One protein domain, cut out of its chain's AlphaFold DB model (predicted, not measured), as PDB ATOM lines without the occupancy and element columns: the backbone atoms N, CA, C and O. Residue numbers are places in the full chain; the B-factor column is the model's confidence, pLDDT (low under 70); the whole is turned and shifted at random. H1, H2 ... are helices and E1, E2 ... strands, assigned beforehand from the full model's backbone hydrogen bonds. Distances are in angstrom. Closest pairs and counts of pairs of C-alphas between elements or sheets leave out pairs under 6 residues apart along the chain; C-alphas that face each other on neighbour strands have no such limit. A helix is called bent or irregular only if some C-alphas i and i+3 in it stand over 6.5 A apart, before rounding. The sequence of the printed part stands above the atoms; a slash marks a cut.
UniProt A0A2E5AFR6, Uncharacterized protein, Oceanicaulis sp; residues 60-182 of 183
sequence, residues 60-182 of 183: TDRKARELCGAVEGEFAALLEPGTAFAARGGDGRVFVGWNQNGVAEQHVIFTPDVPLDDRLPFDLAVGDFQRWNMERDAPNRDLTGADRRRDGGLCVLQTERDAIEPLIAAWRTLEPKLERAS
ATOM      1  N   THR A  60     -47.373 -31.212 -46.064       88.62
ATOM      2  CA  THR A  60     -46.412 -30.109 -45.929       88.62
ATOM      3  C   THR A  60     -46.102 -29.762 -44.474       88.62
ATOM      4  O   THR A  60     -44.945 -29.495 -44.166       88.62
ATOM      5  N   ASP A  61     -47.077 -29.826 -43.560       89.44
ATOM      6  CA  ASP A  61     -46.844 -29.607 -42.121       89.44
ATOM      7  C   ASP A  61     -46.031 -30.748 -41.506       89.44
ATOM      8  O   ASP A  61     -45.100 -30.516 -40.740       89.44
ATOM      9  N   ARG A  62     -46.317 -31.996 -41.895       90.00
ATOM     10  CA  ARG A  62     -45.523 -33.165 -41.496       90.00
ATOM     11  C   ARG A  62     -44.079 -33.022 -41.957       90.00
ATOM     12  O   ARG A  62     -43.160 -33.316 -41.195       90.00
ATOM     13  N   LYS A  63     -43.882 -32.530 -43.181       90.81
ATOM     14  CA  LYS A  63     -42.549 -32.279 -43.717       90.81
ATOM     15  C   LYS A  63     -41.849 -31.122 -43.007       90.81
ATOM     16  O   LYS A  63     -40.674 -31.242 -42.675       90.81
ATOM     17  N   ALA A  64     -42.571 -30.042 -42.713       91.12
ATOM     18  CA  ALA A  64     -42.060 -28.941 -41.905       91.12
ATOM     19  C   ALA A  64     -41.645 -29.420 -40.505       91.12
ATOM     20  O   ALA A  64     -40.558 -29.071 -40.062       91.12
ATOM     21  N   ARG A  65     -42.435 -30.285 -39.853       90.38
ATOM     22  CA  ARG A  65     -42.100 -30.911 -38.563       90.38
ATOM     23  C   ARG A  65     -40.835 -31.764 -38.639       90.38
ATOM     24  O   ARG A  65     -39.984 -31.672 -37.758       90.38
ATOM     25  N   GLU A  66     -40.694 -32.576 -39.685       91.31
ATOM     26  CA  GLU A  66     -39.486 -33.378 -39.917       91.31
ATOM     27  C   GLU A  66     -38.246 -32.479 -40.061       91.31
ATOM     28  O   GLU A  66     -37.251 -32.681 -39.368       91.31
ATOM     29  N   LEU A  67     -38.336 -31.432 -40.888       90.88
ATOM     30  CA  LEU A  67     -37.269 -30.447 -41.089       90.88
ATOM     31  C   LEU A  67     -36.966 -29.637 -39.817       90.88
ATOM     32  O   LEU A  67     -35.805 -29.392 -39.510       90.88
ATOM     33  N   CYS A  68     -37.988 -29.249 -39.048       88.94
ATOM     34  CA  CYS A  68     -37.834 -28.552 -37.767       88.94
ATOM     35  C   CYS A  68     -37.115 -29.398 -36.714       88.94
ATOM     36  O   CYS A  68     -36.421 -28.846 -35.858       88.94
ATOM     37  N   GLY A  69     -37.344 -30.714 -36.728       85.38
ATOM     38  CA  GLY A  69     -36.746 -31.667 -35.797       85.38
ATOM     39  C   GLY A  69     -35.366 -32.173 -36.217       85.38
ATOM     40  O   GLY A  69     -34.696 -32.815 -35.408       85.38
ATOM     41  N   ALA A  70     -34.948 -31.902 -37.455       83.88
ATOM     42  CA  ALA A  70     -33.657 -32.320 -37.976       83.88
ATOM     43  C   ALA A  70     -32.499 -31.606 -37.262       83.88
ATOM     44  O   ALA A  70     -32.596 -30.444 -36.856       83.88
ATOM     45  N   VAL A  71     -31.380 -32.318 -37.120       70.06
ATOM     46  CA  VAL A  71     -30.149 -31.754 -36.565       70.06
ATOM     47  C   VAL A  71     -29.547 -30.772 -37.574       70.06
ATOM     48  O   VAL A  71     -29.730 -30.890 -38.790       70.06
ATOM     49  N   GLU A  72     -28.824 -29.778 -37.063       70.00
ATOM     50  CA  GLU A  72     -27.977 -28.918 -37.885       70.00
ATOM     51  C   GLU A  72     -27.083 -29.773 -38.792       70.00
ATOM     52  O   GLU A  72     -26.404 -30.687 -38.328       70.00
ATOM     53  N   GLY A  73     -27.106 -29.494 -40.094       67.06
ATOM     54  CA  GLY A  73     -26.338 -30.259 -41.071       67.06
ATOM     55  C   GLY A  73     -27.115 -31.366 -41.793       67.06
ATOM     56  O   GLY A  73     -26.601 -31.902 -42.775       67.06
ATOM     57  N   GLU A  74     -28.337 -31.698 -41.366       80.50
ATOM     58  CA  GLU A  74     -29.071 -32.856 -41.904       80.50
ATOM     59  C   GLU A  74     -30.340 -32.489 -42.685       80.50
ATOM     60  O   GLU A  74     -30.852 -33.306 -43.454       80.50
ATOM     61  N   PHE A  75     -30.843 -31.257 -42.561       86.62
ATOM     62  CA  PHE A  75     -32.117 -30.895 -43.185       86.62
ATOM     63  C   PHE A  75     -32.025 -30.681 -44.703       86.62
ATOM     64  O   PHE A  75     -33.036 -30.859 -45.379       86.62
ATOM     65  N   ALA A  76     -30.843 -30.409 -45.277       85.88
ATOM     66  CA  ALA A  76     -30.664 -30.392 -46.739       85.88
ATOM     67  C   ALA A  76     -31.123 -31.700 -47.402       85.88
ATOM     68  O   ALA A  76     -31.803 -31.675 -48.425       85.88
ATOM     69  N   ALA A  77     -30.781 -32.848 -46.808       87.75
ATOM     70  CA  ALA A  77     -31.100 -34.167 -47.361       87.75
ATOM     71  C   ALA A  77     -32.607 -34.472 -47.351       87.75
ATOM     72  O   ALA A  77     -33.073 -35.343 -48.083       87.75
ATOM     73  N   LEU A  78     -33.361 -33.751 -46.522       90.44
ATOM     74  CA  LEU A  78     -34.803 -33.883 -46.406       90.44
ATOM     75  C   LEU A  78     -35.548 -32.979 -47.397       90.44
ATOM     76  O   LEU A  78     -36.745 -33.177 -47.575       90.44
ATOM     77  N   LEU A  79     -34.889 -32.009 -48.037       91.75
ATOM     78  CA  LEU A  79     -35.549 -31.079 -48.953       91.75
ATOM     79  C   LEU A  79     -35.839 -31.728 -50.306       91.75
ATOM     80  O   LEU A  79     -34.936 -32.118 -51.051       91.75
ATOM     81  N   GLU A  80     -37.120 -31.775 -50.656       92.38
ATOM     82  CA  GLU A  80     -37.575 -32.214 -51.971       92.38
ATOM     83  C   GLU A  80     -37.263 -31.153 -53.041       92.38
ATOM     84  O   GLU A  80     -37.253 -29.956 -52.729       92.38
ATOM     85  N   PRO A  81     -37.028 -31.541 -54.309       94.44
ATOM     86  CA  PRO A  81     -36.790 -30.583 -55.385       94.44
ATOM     87  C   PRO A  81     -37.905 -29.537 -55.503       94.44
ATOM     88  O   PRO A  81     -39.083 -29.877 -55.557       94.44
ATOM     89  N   GLY A  82     -37.523 -28.264 -55.592       92.19
ATOM     90  CA  GLY A  82     -38.452 -27.136 -55.685       92.19
ATOM     91  C   GLY A  82     -38.958 -26.615 -54.340       92.19
ATOM     92  O   GLY A  82     -39.837 -25.760 -54.331       92.19
ATOM     93  N   THR A  83     -38.416 -27.093 -53.217       94.25
ATOM     94  CA  THR A  83     -38.812 -26.639 -51.878       94.25
ATOM     95  C   THR A  83     -37.732 -25.794 -51.211       94.25
ATOM     96  O   THR A  83     -36.540 -25.923 -51.508       94.25
ATOM     97  N   ALA A  84     -38.150 -24.925 -50.292       95.12
ATOM     98  CA  ALA A  84     -37.250 -24.246 -49.370       95.12
ATOM     99  C   ALA A  84     -37.814 -24.224 -47.956       95.12
ATOM    100  O   ALA A  84     -39.021 -24.313 -47.741       95.12
ATOM    101  N   PHE A  85     -36.919 -24.067 -46.998       94.94
ATOM    102  CA  PHE A  85     -37.187 -24.109 -45.577       94.94
ATOM    103  C   PHE A  85     -36.508 -22.935 -44.883       94.94
ATOM    104  O   PHE A  85     -35.372 -22.588 -45.211       94.94
ATOM    105  N   ALA A  86     -37.189 -22.359 -43.894       94.62
ATOM    106  CA  ALA A  86     -36.604 -21.378 -42.996       94.62
ATOM    107  C   ALA A  86     -37.107 -21.567 -41.562       94.62
ATOM    108  O   ALA A  86     -38.303 -21.756 -41.328       94.62
ATOM    109  N   ALA A  87     -36.204 -21.448 -40.593       93.00
ATOM    110  CA  ALA A  87     -36.517 -21.467 -39.171       93.00
ATOM    111  C   ALA A  87     -35.669 -20.445 -38.416       93.00
ATOM    112  O   ALA A  87     -34.480 -20.295 -38.692       93.00
ATOM    113  N   ARG A  88     -36.253 -19.802 -37.403       90.25
ATOM    114  CA  ARG A  88     -35.505 -18.988 -36.440       90.25
ATOM    115  C   ARG A  88     -35.544 -19.677 -35.079       90.25
ATOM    116  O   ARG A  88     -36.627 -19.944 -34.562       90.25
ATOM    117  N   GLY A  89     -34.369 -19.998 -34.549       85.00
ATOM    118  CA  GLY A  89     -34.198 -20.529 -33.203       85.00
ATOM    119  C   GLY A  89     -34.265 -19.426 -32.149       85.00
ATOM    120  O   GLY A  89     -33.977 -18.258 -32.427       85.00
ATOM    121  N   GLY A  90     -34.621 -19.800 -30.922       84.19
ATOM    122  CA  GLY A  90     -34.677 -18.888 -29.775       84.19
ATOM    123  C   GLY A  90     -33.308 -18.364 -29.326       84.19
ATOM    124  O   GLY A  90     -33.229 -17.389 -28.585       84.19
ATOM    125  N   ASP A  91     -32.225 -18.984 -29.792       86.44
ATOM    126  CA  ASP A  91     -30.840 -18.589 -29.537       86.44
ATOM    127  C   ASP A  91     -30.305 -17.547 -30.535       86.44
ATOM    128  O   ASP A  91     -29.179 -17.087 -30.384       86.44
ATOM    129  N   GLY A  92     -31.087 -17.151 -31.544       87.62
ATOM    130  CA  GLY A  92     -30.653 -16.224 -32.593       87.62
ATOM    131  C   GLY A  92     -30.026 -16.905 -33.814       87.62
ATOM    132  O   GLY A  92     -29.614 -16.209 -34.750       87.62
ATOM    133  N   ARG A  93     -29.985 -18.244 -33.858       91.12
ATOM    134  CA  ARG A  93     -29.662 -18.968 -35.091       91.12
ATOM    135  C   ARG A  93     -30.822 -18.905 -36.076       91.12
ATOM    136  O   ARG A  93     -31.986 -19.066 -35.713       91.12
ATOM    137  N   VAL A  94     -30.492 -18.715 -37.345       93.19
ATOM    138  CA  VAL A  94     -31.428 -18.826 -38.459       93.19
ATOM    139  C   VAL A  94     -30.962 -19.961 -39.355       93.19
ATOM    140  O   VAL A  94     -29.820 -19.974 -39.809       93.19
ATOM    141  N   PHE A  95     -31.861 -20.909 -39.583       93.31
ATOM    142  CA  PHE A  95     -31.669 -22.074 -40.432       93.31
ATOM    143  C   PHE A  95     -32.395 -21.801 -41.739       93.31
ATOM    144  O   PHE A  95     -33.593 -21.520 -41.716       93.31
ATOM    145  N   VAL A  96     -31.695 -21.882 -42.864       95.06
ATOM    146  CA  VAL A  96     -32.295 -21.769 -44.194       95.06
ATOM    147  C   VAL A  96     -31.778 -22.884 -45.079       95.06
ATOM    148  O   VAL A  96     -30.622 -23.282 -44.986       95.06
ATOM    149  N   GLY A  97     -32.626 -23.407 -45.947       95.12
ATOM    150  CA  GLY A  97     -32.206 -24.377 -46.947       95.12
ATOM    151  C   GLY A  97     -33.159 -24.396 -48.119       95.12
ATOM    152  O   GLY A  97     -34.319 -24.014 -47.995       95.12
ATOM    153  N   TRP A  98     -32.668 -24.827 -49.268       95.75
ATOM    154  CA  TRP A  98     -33.469 -24.970 -50.477       95.75
ATOM    155  C   TRP A  98     -32.941 -26.110 -51.326       95.75
ATOM    156  O   TRP A  98     -31.757 -26.422 -51.297       95.75
ATOM    157  N   ASN A  99     -33.819 -26.707 -52.123       95.56
ATOM    158  CA  ASN A  99     -33.431 -27.628 -53.177       95.56
ATOM    159  C   ASN A  99     -33.865 -27.055 -54.526       95.56
ATOM    160  O   ASN A  99     -35.019 -27.185 -54.939       95.56
ATOM    161  N   GLN A 100     -32.935 -26.398 -55.219       87.94
ATOM    162  CA  GLN A 100     -33.178 -25.880 -56.560       87.94
ATOM    163  C   GLN A 100     -32.682 -26.887 -57.593       87.94
ATOM    164  O   GLN A 100     -31.498 -27.204 -57.659       87.94
ATOM    165  N   ASN A 101     -33.596 -27.370 -58.437       85.75
ATOM    166  CA  ASN A 101     -33.280 -28.262 -59.558       85.75
ATOM    167  C   ASN A 101     -32.526 -29.547 -59.151       85.75
ATOM    168  O   ASN A 101     -31.696 -30.043 -59.911       85.75
ATOM    169  N   GLY A 102     -32.805 -30.090 -57.961       87.88
ATOM    170  CA  GLY A 102     -32.172 -31.312 -57.451       87.88
ATOM    171  C   GLY A 102     -30.871 -31.081 -56.677       87.88
ATOM    172  O   GLY A 102     -30.279 -32.051 -56.209       87.88
ATOM    173  N   VAL A 103     -30.431 -29.828 -56.526       91.81
ATOM    174  CA  VAL A 103     -29.274 -29.459 -55.705       91.81
ATOM    175  C   VAL A 103     -29.774 -28.861 -54.398       91.81
ATOM    176  O   VAL A 103     -30.324 -27.759 -54.387       91.81
ATOM    177  N   ALA A 104     -29.606 -29.614 -53.310       93.44
ATOM    178  CA  ALA A 104     -29.956 -29.171 -51.970       93.44
ATOM    179  C   ALA A 104     -28.798 -28.400 -51.325       93.44
ATOM    180  O   ALA A 104     -27.665 -28.879 -51.279       93.44
ATOM    181  N   GLU A 105     -29.114 -27.230 -50.790       93.50
ATOM    182  CA  GLU A 105     -28.231 -26.383 -50.003       93.50
ATOM    183  C   GLU A 105     -28.860 -26.148 -48.629       93.50
ATOM    184  O   GLU A 105     -30.084 -26.065 -48.486       93.50
ATOM    185  N   GLN A 106     -28.018 -26.026 -47.610       93.62
ATOM    186  CA  GLN A 106     -28.426 -25.633 -46.268       93.62
ATOM    187  C   GLN A 106     -27.402 -24.684 -45.690       93.62
ATOM    188  O   GLN A 106     -26.202 -24.828 -45.926       93.62
ATOM    189  N   HIS A 107     -27.894 -23.783 -44.859       93.31
ATOM    190  CA  HIS A 107     -27.086 -22.787 -44.207       93.31
ATOM    191  C   HIS A 107     -27.640 -22.476 -42.825       93.31
ATOM    192  O   HIS A 107     -28.855 -22.432 -42.608       93.31
ATOM    193  N   VAL A 108     -26.730 -22.245 -41.884       92.44
ATOM    194  CA  VAL A 108     -27.060 -21.832 -40.523       92.44
ATOM    195  C   VAL A 108     -26.217 -20.618 -40.186       92.44
ATOM    196  O   VAL A 108     -24.994 -20.662 -40.270       92.44
ATOM    197  N   ILE A 109     -26.876 -19.522 -39.814       91.81
ATOM    198  CA  ILE A 109     -26.202 -18.297 -39.374       91.81
ATOM    199  C   ILE A 109     -26.591 -18.021 -37.936       91.81
ATOM    200  O   ILE A 109     -27.776 -17.968 -37.604       91.81
ATOM    201  N   PHE A 110     -25.601 -17.737 -37.098       92.62
ATOM    202  CA  PHE A 110     -25.832 -17.073 -35.826       92.62
ATOM    203  C   PHE A 110     -25.938 -15.560 -36.050       92.62
ATOM    204  O   PHE A 110     -24.944 -14.843 -36.138       92.62
ATOM    205  N   THR A 111     -27.170 -15.072 -36.211       90.44
ATOM    206  CA  THR A 111     -27.422 -13.677 -36.604       90.44
ATOM    207  C   THR A 111     -26.845 -12.623 -35.653       90.44
ATOM    208  O   THR A 111     -26.450 -11.578 -36.175       90.44
ATOM    209  N   PRO A 112     -26.724 -12.835 -34.321       92.12
ATOM    210  CA  PRO A 112     -26.133 -11.846 -33.418       92.12
ATOM    211  C   PRO A 112     -24.699 -11.428 -33.765       92.12
ATOM    212  O   PRO A 112     -24.354 -10.281 -33.489       92.12
ATOM    213  N   ASP A 113     -23.919 -12.294 -34.417       92.25
ATOM    214  CA  ASP A 113     -22.530 -12.001 -34.812       92.25
ATOM    215  C   ASP A 113     -22.436 -11.180 -36.107       92.25
ATOM    216  O   ASP A 113     -21.363 -10.705 -36.480       92.25
ATOM    217  N   VAL A 114     -23.557 -10.979 -36.801       92.06
ATOM    218  CA  VAL A 114     -23.606 -10.251 -38.069       92.06
ATOM    219  C   VAL A 114     -24.037  -8.801 -37.826       92.06
ATOM    220  O   VAL A 114     -25.072  -8.580 -37.179       92.06
ATOM    221  N   PRO A 115     -23.312  -7.796 -38.364       93.81
ATOM    222  CA  PRO A 115     -23.726  -6.397 -38.294       93.81
ATOM    223  C   PRO A 115     -25.159  -6.193 -38.796       93.81
ATOM    224  O   PRO A 115     -25.561  -6.768 -39.809       93.81
ATOM    225  N   LEU A 116     -25.930  -5.347 -38.100       92.94
ATOM    226  CA  LEU A 116     -27.353  -5.144 -38.394       92.94
ATOM    227  C   LEU A 116     -27.595  -4.749 -39.857       92.94
ATOM    228  O   LEU A 116     -28.446  -5.351 -40.504       92.94
ATOM    229  N   ASP A 117     -26.830  -3.791 -40.377       94.56
ATOM    230  CA  ASP A 117     -26.979  -3.297 -41.754       94.56
ATOM    231  C   ASP A 117     -26.755  -4.397 -42.800       94.56
ATOM    232  O   ASP A 117     -27.337  -4.370 -43.886       94.56
ATOM    233  N   ASP A 118     -25.941  -5.397 -42.461       93.75
ATOM    234  CA  ASP A 118     -25.644  -6.514 -43.343       93.75
ATOM    235  C   ASP A 118     -26.706  -7.609 -43.268       93.75
ATOM    236  O   ASP A 118     -27.105  -8.117 -44.319       93.75
ATOM    237  N   ARG A 119     -27.198  -7.942 -42.066       94.31
ATOM    238  CA  ARG A 119     -28.220  -8.988 -41.883       94.31
ATOM    239  C   ARG A 119     -29.653  -8.521 -42.118       94.31
ATOM    240  O   ARG A 119     -30.495  -9.358 -42.414       94.31
ATOM    241  N   LEU A 120     -29.956  -7.225 -42.010       94.94
ATOM    242  CA  LEU A 120     -31.334  -6.721 -42.056       94.94
ATOM    243  C   LEU A 120     -32.105  -7.156 -43.317       94.94
ATOM    244  O   LEU A 120     -33.232  -7.628 -43.167       94.94
ATOM    245  N   PRO A 121     -31.546  -7.083 -44.543       95.81
ATOM    246  CA  PRO A 121     -32.245  -7.582 -45.729       95.81
ATOM    247  C   PRO A 121     -32.561  -9.083 -45.665       95.81
ATOM    248  O   PRO A 121     -33.625  -9.509 -46.107       95.81
ATOM    249  N   PHE A 122     -31.656  -9.880 -45.092       96.62
ATOM    250  CA  PHE A 122     -31.854 -11.314 -44.888       96.62
ATOM    251  C   PHE A 122     -32.915 -11.595 -43.820       96.62
ATOM    252  O   PHE A 122     -33.820 -12.391 -44.056       96.62
ATOM    253  N   ASP A 123     -32.869 -10.898 -42.685       95.44
ATOM    254  CA  ASP A 123     -33.862 -11.035 -41.619       95.44
ATOM    255  C   ASP A 123     -35.276 -10.679 -42.095       95.44
ATOM    256  O   ASP A 123     -36.236 -11.352 -41.714       95.44
ATOM    257  N   LEU A 124     -35.406  -9.647 -42.937       95.69
ATOM    258  CA  LEU A 124     -36.674  -9.274 -43.566       95.69
ATOM    259  C   LEU A 124     -37.148 -10.353 -44.543       95.69
ATOM    260  O   LEU A 124     -38.306 -10.752 -44.471       95.69
ATOM    261  N   ALA A 125     -36.261 -10.880 -45.391       96.31
ATOM    262  CA  ALA A 125     -36.608 -11.950 -46.326       96.31
ATOM    263  C   ALA A 125     -37.051 -13.236 -45.608       96.31
ATOM    264  O   ALA A 125     -38.005 -13.879 -46.041       96.31
ATOM    265  N   VAL A 126     -36.416 -13.593 -44.486       95.06
ATOM    266  CA  VAL A 126     -36.836 -14.721 -43.633       95.06
ATOM    267  C   VAL A 126     -38.204 -14.453 -43.007       95.06
ATOM    268  O   VAL A 126     -39.063 -15.334 -43.011       95.06
ATOM    269  N   GLY A 127     -38.434 -13.241 -42.495       92.62
ATOM    270  CA  GLY A 127     -39.730 -12.845 -41.943       92.62
ATOM    271  C   GLY A 127     -40.846 -12.892 -42.987       92.62
ATOM    272  O   GLY A 127     -41.911 -13.447 -42.724       92.62
ATOM    273  N   ASP A 128     -40.587 -12.383 -44.192       91.88
ATOM    274  CA  ASP A 128     -41.521 -12.467 -45.311       91.88
ATOM    275  C   ASP A 128     -41.786 -13.919 -45.698       91.88
ATOM    276  O   ASP A 128     -42.943 -14.324 -45.769       91.88
ATOM    277  N   PHE A 129     -40.746 -14.736 -45.857       92.31
ATOM    278  CA  PHE A 129     -40.870 -16.165 -46.153       92.31
ATOM    279  C   PHE A 129     -41.782 -16.901 -45.155       92.31
ATOM    280  O   PHE A 129     -42.599 -17.742 -45.540       92.31
ATOM    281  N   GLN A 130     -41.677 -16.561 -43.866       89.75
ATOM    282  CA  GLN A 130     -42.545 -17.101 -42.821       89.75
ATOM    283  C   GLN A 130     -43.968 -16.529 -42.890       89.75
ATOM    284  O   GLN A 130     -44.939 -17.265 -42.710       89.75
ATOM    285  N   ARG A 131     -44.117 -15.235 -43.198       86.69
ATOM    286  CA  ARG A 131     -45.413 -14.567 -43.387       86.69
ATOM    287  C   ARG A 131     -46.206 -15.143 -44.554       86.69
ATOM    288  O   ARG A 131     -47.420 -15.275 -44.430       86.69
ATOM    289  N   TRP A 132     -45.547 -15.576 -45.628       81.50
ATOM    290  CA  TRP A 132     -46.199 -16.239 -46.765       81.50
ATOM    291  C   TRP A 132     -47.029 -17.470 -46.358       81.50
ATOM    292  O   TRP A 132     -48.048 -17.748 -46.987       81.50
ATOM    293  N   ASN A 133     -46.651 -18.170 -45.282       77.12
ATOM    294  CA  ASN A 133     -47.449 -19.265 -44.719       77.12
ATOM    295  C   ASN A 133     -48.740 -18.785 -44.023       77.12
ATOM    296  O   ASN A 133     -49.717 -19.523 -43.956       77.12
ATOM    297  N   MET A 134     -48.762 -17.557 -43.496       72.25
ATOM    298  CA  MET A 134     -49.889 -17.007 -42.731       72.25
ATOM    299  C   MET A 134     -50.957 -16.332 -43.602       72.25
ATOM    300  O   MET A 134     -52.091 -16.182 -43.161       72.25
ATOM    301  N   GLU A 135     -50.606 -15.891 -44.812       66.50
ATOM    302  CA  GLU A 135     -51.446 -14.979 -45.607       66.50
ATOM    303  C   GLU A 135     -52.350 -15.643 -46.642       66.50
ATOM    304  O   GLU A 135     -53.209 -14.981 -47.224       66.50
ATOM    305  N   ARG A 136     -52.167 -16.934 -46.920       59.97
ATOM    306  CA  ARG A 136     -52.898 -17.588 -48.002       59.97
ATOM    307  C   ARG A 136     -54.102 -18.363 -47.471       59.97
ATOM    308  O   ARG A 136     -53.972 -19.452 -46.916       59.97
ATOM    309  N   ASP A 137     -55.283 -17.797 -47.726       55.19
ATOM    310  CA  ASP A 137     -56.562 -18.505 -47.695       55.19
ATOM    311  C   ASP A 137     -56.498 -19.809 -48.523       55.19
ATOM    312  O   ASP A 137     -55.613 -20.016 -49.361       55.19
ATOM    313  N   ALA A 138     -57.478 -20.681 -48.282       52.56
ATOM    314  CA  ALA A 138     -57.608 -22.082 -48.695       52.56
ATOM    315  C   ALA A 138     -56.929 -22.589 -49.999       52.56
ATOM    316  O   ALA A 138     -56.435 -23.714 -49.940       52.56
ATOM    317  N   PRO A 139     -56.860 -21.887 -51.155       58.22
ATOM    318  CA  PRO A 139     -56.268 -22.471 -52.369       58.22
ATOM    319  C   PRO A 139     -54.769 -22.794 -52.309       58.22
ATOM    320  O   PRO A 139     -54.330 -23.668 -53.047       58.22
ATOM    321  N   ASN A 140     -53.980 -22.127 -51.462       62.50
ATOM    322  CA  ASN A 140     -52.522 -22.329 -51.434       62.50
ATOM    323  C   ASN A 140     -52.015 -22.916 -50.113       62.50
ATOM    324  O   ASN A 140     -50.806 -22.985 -49.895       62.50
ATOM    325  N   ARG A 141     -52.927 -23.351 -49.233       66.56
ATOM    326  CA  ARG A 141     -52.566 -23.973 -47.953       66.56
ATOM    327  C   ARG A 141     -51.677 -25.197 -48.165       66.56
ATOM    328  O   ARG A 141     -50.806 -25.440 -47.343       66.56
ATOM    329  N   ASP A 142     -51.873 -25.934 -49.253       74.69
ATOM    330  CA  ASP A 142     -51.132 -27.165 -49.554       74.69
ATOM    331  C   ASP A 142     -49.721 -26.916 -50.116       74.69
ATOM    332  O   ASP A 142     -48.949 -27.856 -50.266       74.69
ATOM    333  N   LEU A 143     -49.373 -25.660 -50.412       81.62
ATOM    334  CA  LEU A 143     -48.068 -25.252 -50.956       81.62
ATOM    335  C   LEU A 143     -47.107 -24.746 -49.871       81.62
ATOM    336  O   LEU A 143     -45.970 -24.354 -50.139       81.62
ATOM    337  N   THR A 144     -47.586 -24.725 -48.631       88.19
ATOM    338  CA  THR A 144     -46.847 -24.253 -47.473       88.19
ATOM    339  C   THR A 144     -47.077 -25.188 -46.294       88.19
ATOM    340  O   THR A 144     -48.138 -25.805 -46.154       88.19
ATOM    341  N   GLY A 145     -46.046 -25.361 -45.482       89.88
ATOM    342  CA  GLY A 145     -46.091 -26.164 -44.271       89.88
ATOM    343  C   GLY A 145     -45.466 -25.401 -43.125       89.88
ATOM    344  O   GLY A 145     -44.494 -24.674 -43.332       89.88
ATOM    345  N   ALA A 146     -45.985 -25.583 -41.919       90.50
ATOM    346  CA  ALA A 146     -45.406 -24.967 -40.738       90.50
ATOM    347  C   ALA A 146     -45.451 -25.899 -39.535       90.50
ATOM    348  O   ALA A 146     -46.379 -26.686 -39.367       90.50
ATOM    349  N   ASP A 147     -44.451 -25.770 -38.673       90.69
ATOM    350  CA  ASP A 147     -44.413 -26.447 -37.382       90.69
ATOM    351  C   ASP A 147     -43.738 -25.534 -36.350       90.69
ATOM    352  O   ASP A 147     -42.934 -24.650 -36.681       90.69
ATOM    353  N   ARG A 148     -44.129 -25.698 -35.085       86.06
ATOM    354  CA  ARG A 148     -43.551 -24.947 -33.970       86.06
ATOM    355  C   ARG A 148     -42.407 -25.745 -33.366       86.06
ATOM    356  O   ARG A 148     -42.587 -26.862 -32.891       86.06
ATOM    357  N   ARG A 149     -41.237 -25.122 -33.300       82.38
ATOM    358  CA  ARG A 149     -40.075 -25.646 -32.585       82.38
ATOM    359  C   ARG A 149     -40.324 -25.644 -31.079       82.38
ATOM    360  O   ARG A 149     -41.122 -24.872 -30.547       82.38
ATOM    361  N   ARG A 150     -39.554 -26.468 -30.367       80.25
ATOM    362  CA  ARG A 150     -39.597 -26.572 -28.895       80.25
ATOM    363  C   ARG A 150     -39.242 -25.272 -28.172       80.25
ATOM    364  O   ARG A 150     -39.676 -25.074 -27.046       80.25
ATOM    365  N   ASP A 151     -38.451 -24.410 -28.803       80.12
ATOM    366  CA  ASP A 151     -38.069 -23.092 -28.287       80.12
ATOM    367  C   ASP A 151     -39.117 -22.002 -28.583       80.12
ATOM    368  O   ASP A 151     -38.885 -20.830 -28.296       80.12
ATOM    369  N   GLY A 152     -40.269 -22.374 -29.153       78.75
ATOM    370  CA  GLY A 152     -41.333 -21.453 -29.546       78.75
ATOM    371  C   GLY A 152     -41.117 -20.796 -30.911       78.75
ATOM    372  O   GLY A 152     -41.995 -20.064 -31.369       78.75
ATOM    373  N   GLY A 153     -39.991 -21.064 -31.582       82.25
ATOM    374  CA  GLY A 153     -39.733 -20.595 -32.939       82.25
ATOM    375  C   GLY A 153     -40.662 -21.244 -33.967       82.25
ATOM    376  O   GLY A 153     -41.083 -22.390 -33.820       82.25
ATOM    377  N   LEU A 154     -40.970 -20.521 -35.042       87.06
ATOM    378  CA  LEU A 154     -41.697 -21.061 -36.191       87.06
ATOM    379  C   LEU A 154     -40.691 -21.562 -37.234       87.06
ATOM    380  O   LEU A 154     -39.760 -20.826 -37.582       87.06
ATOM    381  N   CYS A 155     -40.889 -22.769 -37.767       89.94
ATOM    382  CA  CYS A 155     -40.315 -23.114 -39.066       89.94
ATOM    383  C   CYS A 155     -41.390 -23.204 -40.130       89.94
ATOM    384  O   CYS A 155     -42.534 -23.573 -39.861       89.94
ATOM    385  N   VAL A 156     -40.975 -22.894 -41.350       93.62
ATOM    386  CA  VAL A 156     -41.839 -22.873 -42.518       93.62
ATOM    387  C   VAL A 156     -41.151 -23.590 -43.672       93.62
ATOM    388  O   VAL A 156     -39.951 -23.429 -43.886       93.62
ATOM    389  N   LEU A 157     -41.935 -24.366 -44.411       94.00
ATOM    390  CA  LEU A 157     -41.624 -24.965 -45.701       94.00
ATOM    391  C   LEU A 157     -42.456 -24.244 -46.769       94.00
ATOM    392  O   LEU A 157     -43.657 -24.042 -46.590       94.00
ATOM    393  N   GLN A 158     -41.832 -23.879 -47.885       93.19
ATOM    394  CA  GLN A 158     -42.499 -23.302 -49.053       93.19
ATOM    395  C   GLN A 158     -42.177 -24.133 -50.294       93.19
ATOM    396  O   GLN A 158     -41.045 -24.593 -50.458       93.19
ATOM    397  N   THR A 159     -43.155 -24.278 -51.187       91.56
ATOM    398  CA  THR A 159     -42.977 -24.884 -52.521       91.56
ATOM    399  C   THR A 159     -43.122 -23.864 -53.656       91.56
ATOM    400  O   THR A 159     -42.887 -24.177 -54.819       91.56
ATOM    401  N   GLU A 160     -43.544 -22.639 -53.334       90.75
ATOM    402  CA  GLU A 160     -43.826 -21.585 -54.307       90.75
ATOM    403  C   GLU A 160     -42.570 -20.775 -54.618       90.75
ATOM    404  O   GLU A 160     -41.957 -20.171 -53.735       90.75
ATOM    405  N   ARG A 161     -42.228 -20.691 -55.904       91.31
ATOM    406  CA  ARG A 161     -41.048 -19.963 -56.381       91.31
ATOM    407  C   ARG A 161     -41.019 -18.502 -55.915       91.31
ATOM    408  O   ARG A 161     -39.963 -18.032 -55.502       91.31
ATOM    409  N   ASP A 162     -42.172 -17.835 -55.907       90.56
ATOM    410  CA  ASP A 162     -42.311 -16.429 -55.502       90.56
ATOM    411  C   ASP A 162     -41.961 -16.186 -54.024       90.56
ATOM    412  O   ASP A 162     -41.530 -15.091 -53.666       90.56
ATOM    413  N   ALA A 163     -42.102 -17.204 -53.167       89.44
ATOM    414  CA  ALA A 163     -41.652 -17.147 -51.778       89.44
ATOM    415  C   ALA A 163     -40.174 -17.556 -51.643       89.44
ATOM    416  O   ALA A 163     -39.436 -16.984 -50.844       89.44
ATOM    417  N   ILE A 164     -39.728 -18.533 -52.440       93.75
ATOM    418  CA  ILE A 164     -38.387 -19.127 -52.356       93.75
ATOM    419  C   ILE A 164     -37.295 -18.188 -52.894       93.75
ATOM    420  O   ILE A 164     -36.254 -18.020 -52.260       93.75
ATOM    421  N   GLU A 165     -37.493 -17.584 -54.066       95.19
ATOM    422  CA  GLU A 165     -36.442 -16.800 -54.733       95.19
ATOM    423  C   GLU A 165     -35.963 -15.577 -53.941       95.19
ATOM    424  O   GLU A 165     -34.746 -15.374 -53.884       95.19
ATOM    425  N   PRO A 166     -36.843 -14.788 -53.291       95.62
ATOM    426  CA  PRO A 166     -36.404 -13.672 -52.458       95.62
ATOM    427  C   PRO A 166     -35.499 -14.105 -51.298       95.62
ATOM    428  O   PRO A 166     -34.498 -13.439 -51.032       95.62
ATOM    429  N   LEU A 167     -35.799 -15.239 -50.649       96.19
ATOM    430  CA  LEU A 167     -34.978 -15.783 -49.562       96.19
ATOM    431  C   LEU A 167     -33.565 -16.128 -50.054       96.19
ATOM    432  O   LEU A 167     -32.573 -15.733 -49.441       96.19
ATOM    433  N   ILE A 168     -33.471 -16.819 -51.193       96.06
ATOM    434  CA  ILE A 168     -32.190 -17.221 -51.792       96.06
ATOM    435  C   ILE A 168     -31.391 -15.998 -52.253       96.06
ATOM    436  O   ILE A 168     -30.177 -15.931 -52.058       96.06
ATOM    437  N   ALA A 169     -32.049 -15.006 -52.854       97.31
ATOM    438  CA  ALA A 169     -31.396 -13.768 -53.270       97.31
ATOM    439  C   ALA A 169     -30.823 -12.993 -52.071       97.31
ATOM    440  O   ALA A 169     -29.698 -12.483 -52.136       97.31
ATOM    441  N   ALA A 170     -31.567 -12.943 -50.963       97.25
ATOM    442  CA  ALA A 170     -31.106 -12.323 -49.730       97.25
ATOM    443  C   ALA A 170     -29.913 -13.077 -49.124       97.25
ATOM    444  O   ALA A 170     -28.930 -12.436 -48.749       97.25
ATOM    445  N   TRP A 171     -29.940 -14.419 -49.118       96.38
ATOM    446  CA  TRP A 171     -28.791 -15.239 -48.711       96.38
ATOM    447  C   TRP A 171     -27.536 -14.912 -49.522       96.38
ATOM    448  O   TRP A 171     -26.514 -14.541 -48.954       96.38
ATOM    449  N   ARG A 172     -27.626 -14.968 -50.855       95.62
ATOM    450  CA  ARG A 172     -26.488 -14.723 -51.764       95.62
ATOM    451  C   ARG A 172     -25.900 -13.316 -51.636       95.62
ATOM    452  O   ARG A 172     -24.761 -13.080 -52.020       95.62
ATOM    453  N   THR A 173     -26.676 -12.369 -51.115       95.94
ATOM    454  CA  THR A 173     -26.199 -11.013 -50.812       95.94
ATOM    455  C   THR A 173     -25.446 -10.956 -49.479       95.94
ATOM    456  O   THR A 173     -24.518 -10.156 -49.326       95.94
ATOM    457  N   LEU A 174     -25.848 -11.779 -48.510       95.50
ATOM    458  CA  LEU A 174     -25.260 -11.837 -47.176       95.50
ATOM    459  C   LEU A 174     -23.998 -12.711 -47.125       95.50
ATOM    460  O   LEU A 174     -23.013 -12.306 -46.515       95.50
ATOM    461  N   GLU A 175     -24.003 -13.866 -47.784       94.62
ATOM    462  CA  GLU A 175     -22.941 -14.882 -47.738       94.62
ATOM    463  C   GLU A 175     -21.520 -14.317 -47.958       94.62
ATOM    464  O   GLU A 175     -20.682 -14.488 -47.067       94.62
ATOM    465  N   PRO A 176     -21.237 -13.503 -48.999       91.81
ATOM    466  CA  PRO A 176     -19.896 -12.937 -49.205       91.81
ATOM    467  C   PRO A 176     -19.445 -11.946 -48.119       91.81
ATOM    468  O   PRO A 176     -18.303 -11.480 -48.113       91.81
ATOM    469  N   LYS A 177     -20.357 -11.497 -47.251       90.56
ATOM    470  CA  LYS A 177     -20.043 -10.628 -46.108       90.56
ATOM    471  C   LYS A 177     -19.638 -11.449 -44.885       90.56
ATOM    472  O   LYS A 177     -18.794 -10.993 -44.122       90.56
ATOM    473  N   LEU A 178     -20.200 -12.650 -44.734       89.06
ATOM    474  CA  LEU A 178     -19.864 -13.586 -43.659       89.06
ATOM    475  C   LEU A 178     -18.461 -14.173 -43.848       89.06
ATOM    476  O   LEU A 178     -17.689 -14.243 -42.895       89.06
ATOM    477  N   GLU A 179     -18.105 -14.522 -45.087       84.25
ATOM    478  CA  GLU A 179     -16.770 -15.035 -45.423       84.25
ATOM    479  C   GLU A 179     -15.674 -14.011 -45.093       84.25
ATOM    480  O   GLU A 179     -14.706 -14.341 -44.418       84.25
ATOM    481  N   ARG A 180     -15.879 -12.737 -45.454       74.06
ATOM    482  CA  ARG A 180     -14.937 -11.643 -45.147       74.06
ATOM    483  C   ARG A 180     -14.803 -11.323 -43.661       74.06
ATOM    484  O   ARG A 180     -13.795 -10.761 -43.260       74.06
ATOM    485  N   ALA A 181     -15.823 -11.614 -42.858       67.25
ATOM    486  CA  ALA A 181     -15.765 -11.426 -41.410       67.25
ATOM    487  C   ALA A 181     -15.004 -12.560 -40.697       67.25
ATOM    488  O   ALA A 181     -14.694 -12.431 -39.515       67.25
ATOM    489  N   SER A 182     -14.727 -13.660 -41.407       61.03
ATOM    490  CA  SER A 182     -14.041 -14.848 -40.886       61.03
ATOM    491  C   SER A 182     -12.536 -14.874 -41.208       61.03
ATOM    492  O   SER A 182     -11.845 -15.790 -40.757       61.03
TER     493      SER A 182
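This is residues 60 to 182 of the 183 residues of an uncharacterized protein of Oceanicaulis sp (UniProt A0A2E5AFR6). A five-stranded antiparallel sheet is the middle layer of this domain: two long helices, H3 and H5, lie side by side over one face and run opposite ways, and H1 with the very short H2 covers part of the other face. The short, irregular H4 sits at one end of the long axis, beyond the edge strand E4, and the last turns of H5 reach the other end. The printed part has 123 residues, with five named helices and five named strands in the order H1 H2 E1 E2 E3 H3 H4 E4 E5 H5. The sheet's order is E3 - E2 - E1 - E5 - E4, and the class is mixed, helices and strands. The whole is compact, with a radius of gyration of the C-alphas of 13.6 A and spans of 42 by 29 by 27 A.

H1, residues 60 to 69, is 14.1 A long and begins at C-alpha 60 at (-46.412, -30.109, -45.929). H2 holds residues 75 to 78 and is 5.1 A long. E1, residues 84 to 88, measures 14.1 A, E2, residues 93 to 100, 22.8 A, and E3, residues 103 to 110, 23.7 A. H3, residues 116 to 134, begins at C-alpha 116 at (-27.353, -5.144, -38.394) and is 25.8 A long. H4 is residues 138 to 143, 10.3 A; E4 is residues 144 to 148, 13.9 A; E5 is residues 154 to 158, 13.1 A. H5, residues 161 to 181, is 30.6 A long and ends at C-alpha 181 at (-15.765, -11.426, -41.410). H3 is irregular, with C-alphas 118 and 121 7.1 A apart, as is H4, with C-alphas 139 and 142 7.5 A apart; H5 is only just irregular, with C-alphas 173 and 176 6.8 A apart, and has a kink of 28 degrees near residue 174.

E1, E2 and E3 form a meander, each strand the antiparallel neighbour of the one before; E1 and E2 are a hairpin, with N 87 and O 95 2.8 A apart, and so are E2 and E3, with N 96 and O 107 2.9 A apart. E1 is also antiparallel to E5, with N 86 and O 156 3.0 A apart. E4 and E5 are a hairpin, with N 145 and O 157 2.9 A apart; these N and O pairs are within hydrogen-bond range. E3 and E4 are the edge strands. H1 is on the sheet at a height of 6.9 A, over E5 and E4, slantwise to the strands at 42 degrees to E4 on the local plane; the closest C-alphas of H1 and E4 are those of Asp 61 and Gly 145, 4.1 A apart. H2 is on the same face at a height of 7.3 A. H3 and H5 are on the opposite face, at heights of 10.1 A and 9.0 A. They touch, with the C-alphas of Phe 122 and Ala 170 closest at 5.0 A, at a shallow tilt of 23 degrees, opposite ways. H4 is not on the sheet and is apart from H5. Every O i to N i+4 pair is within hydrogen-bond range in H1, against 11 of 15 in H3, 12 of 17 in H5 and 0 of 2 in H4, which has 1 of 3 O i to N i+3 pairs within range; H2 is too short for an i+4 pair.

The two C-alphas farthest apart are those of Ala 138 and Ser 182, 44.8 A. The printed part has no cut, and the links between its named elements are tight. The mean pLDDT of the printed part is 87.8; residue 73, residues 135 to 141 and residues 181 to 182 are under 70.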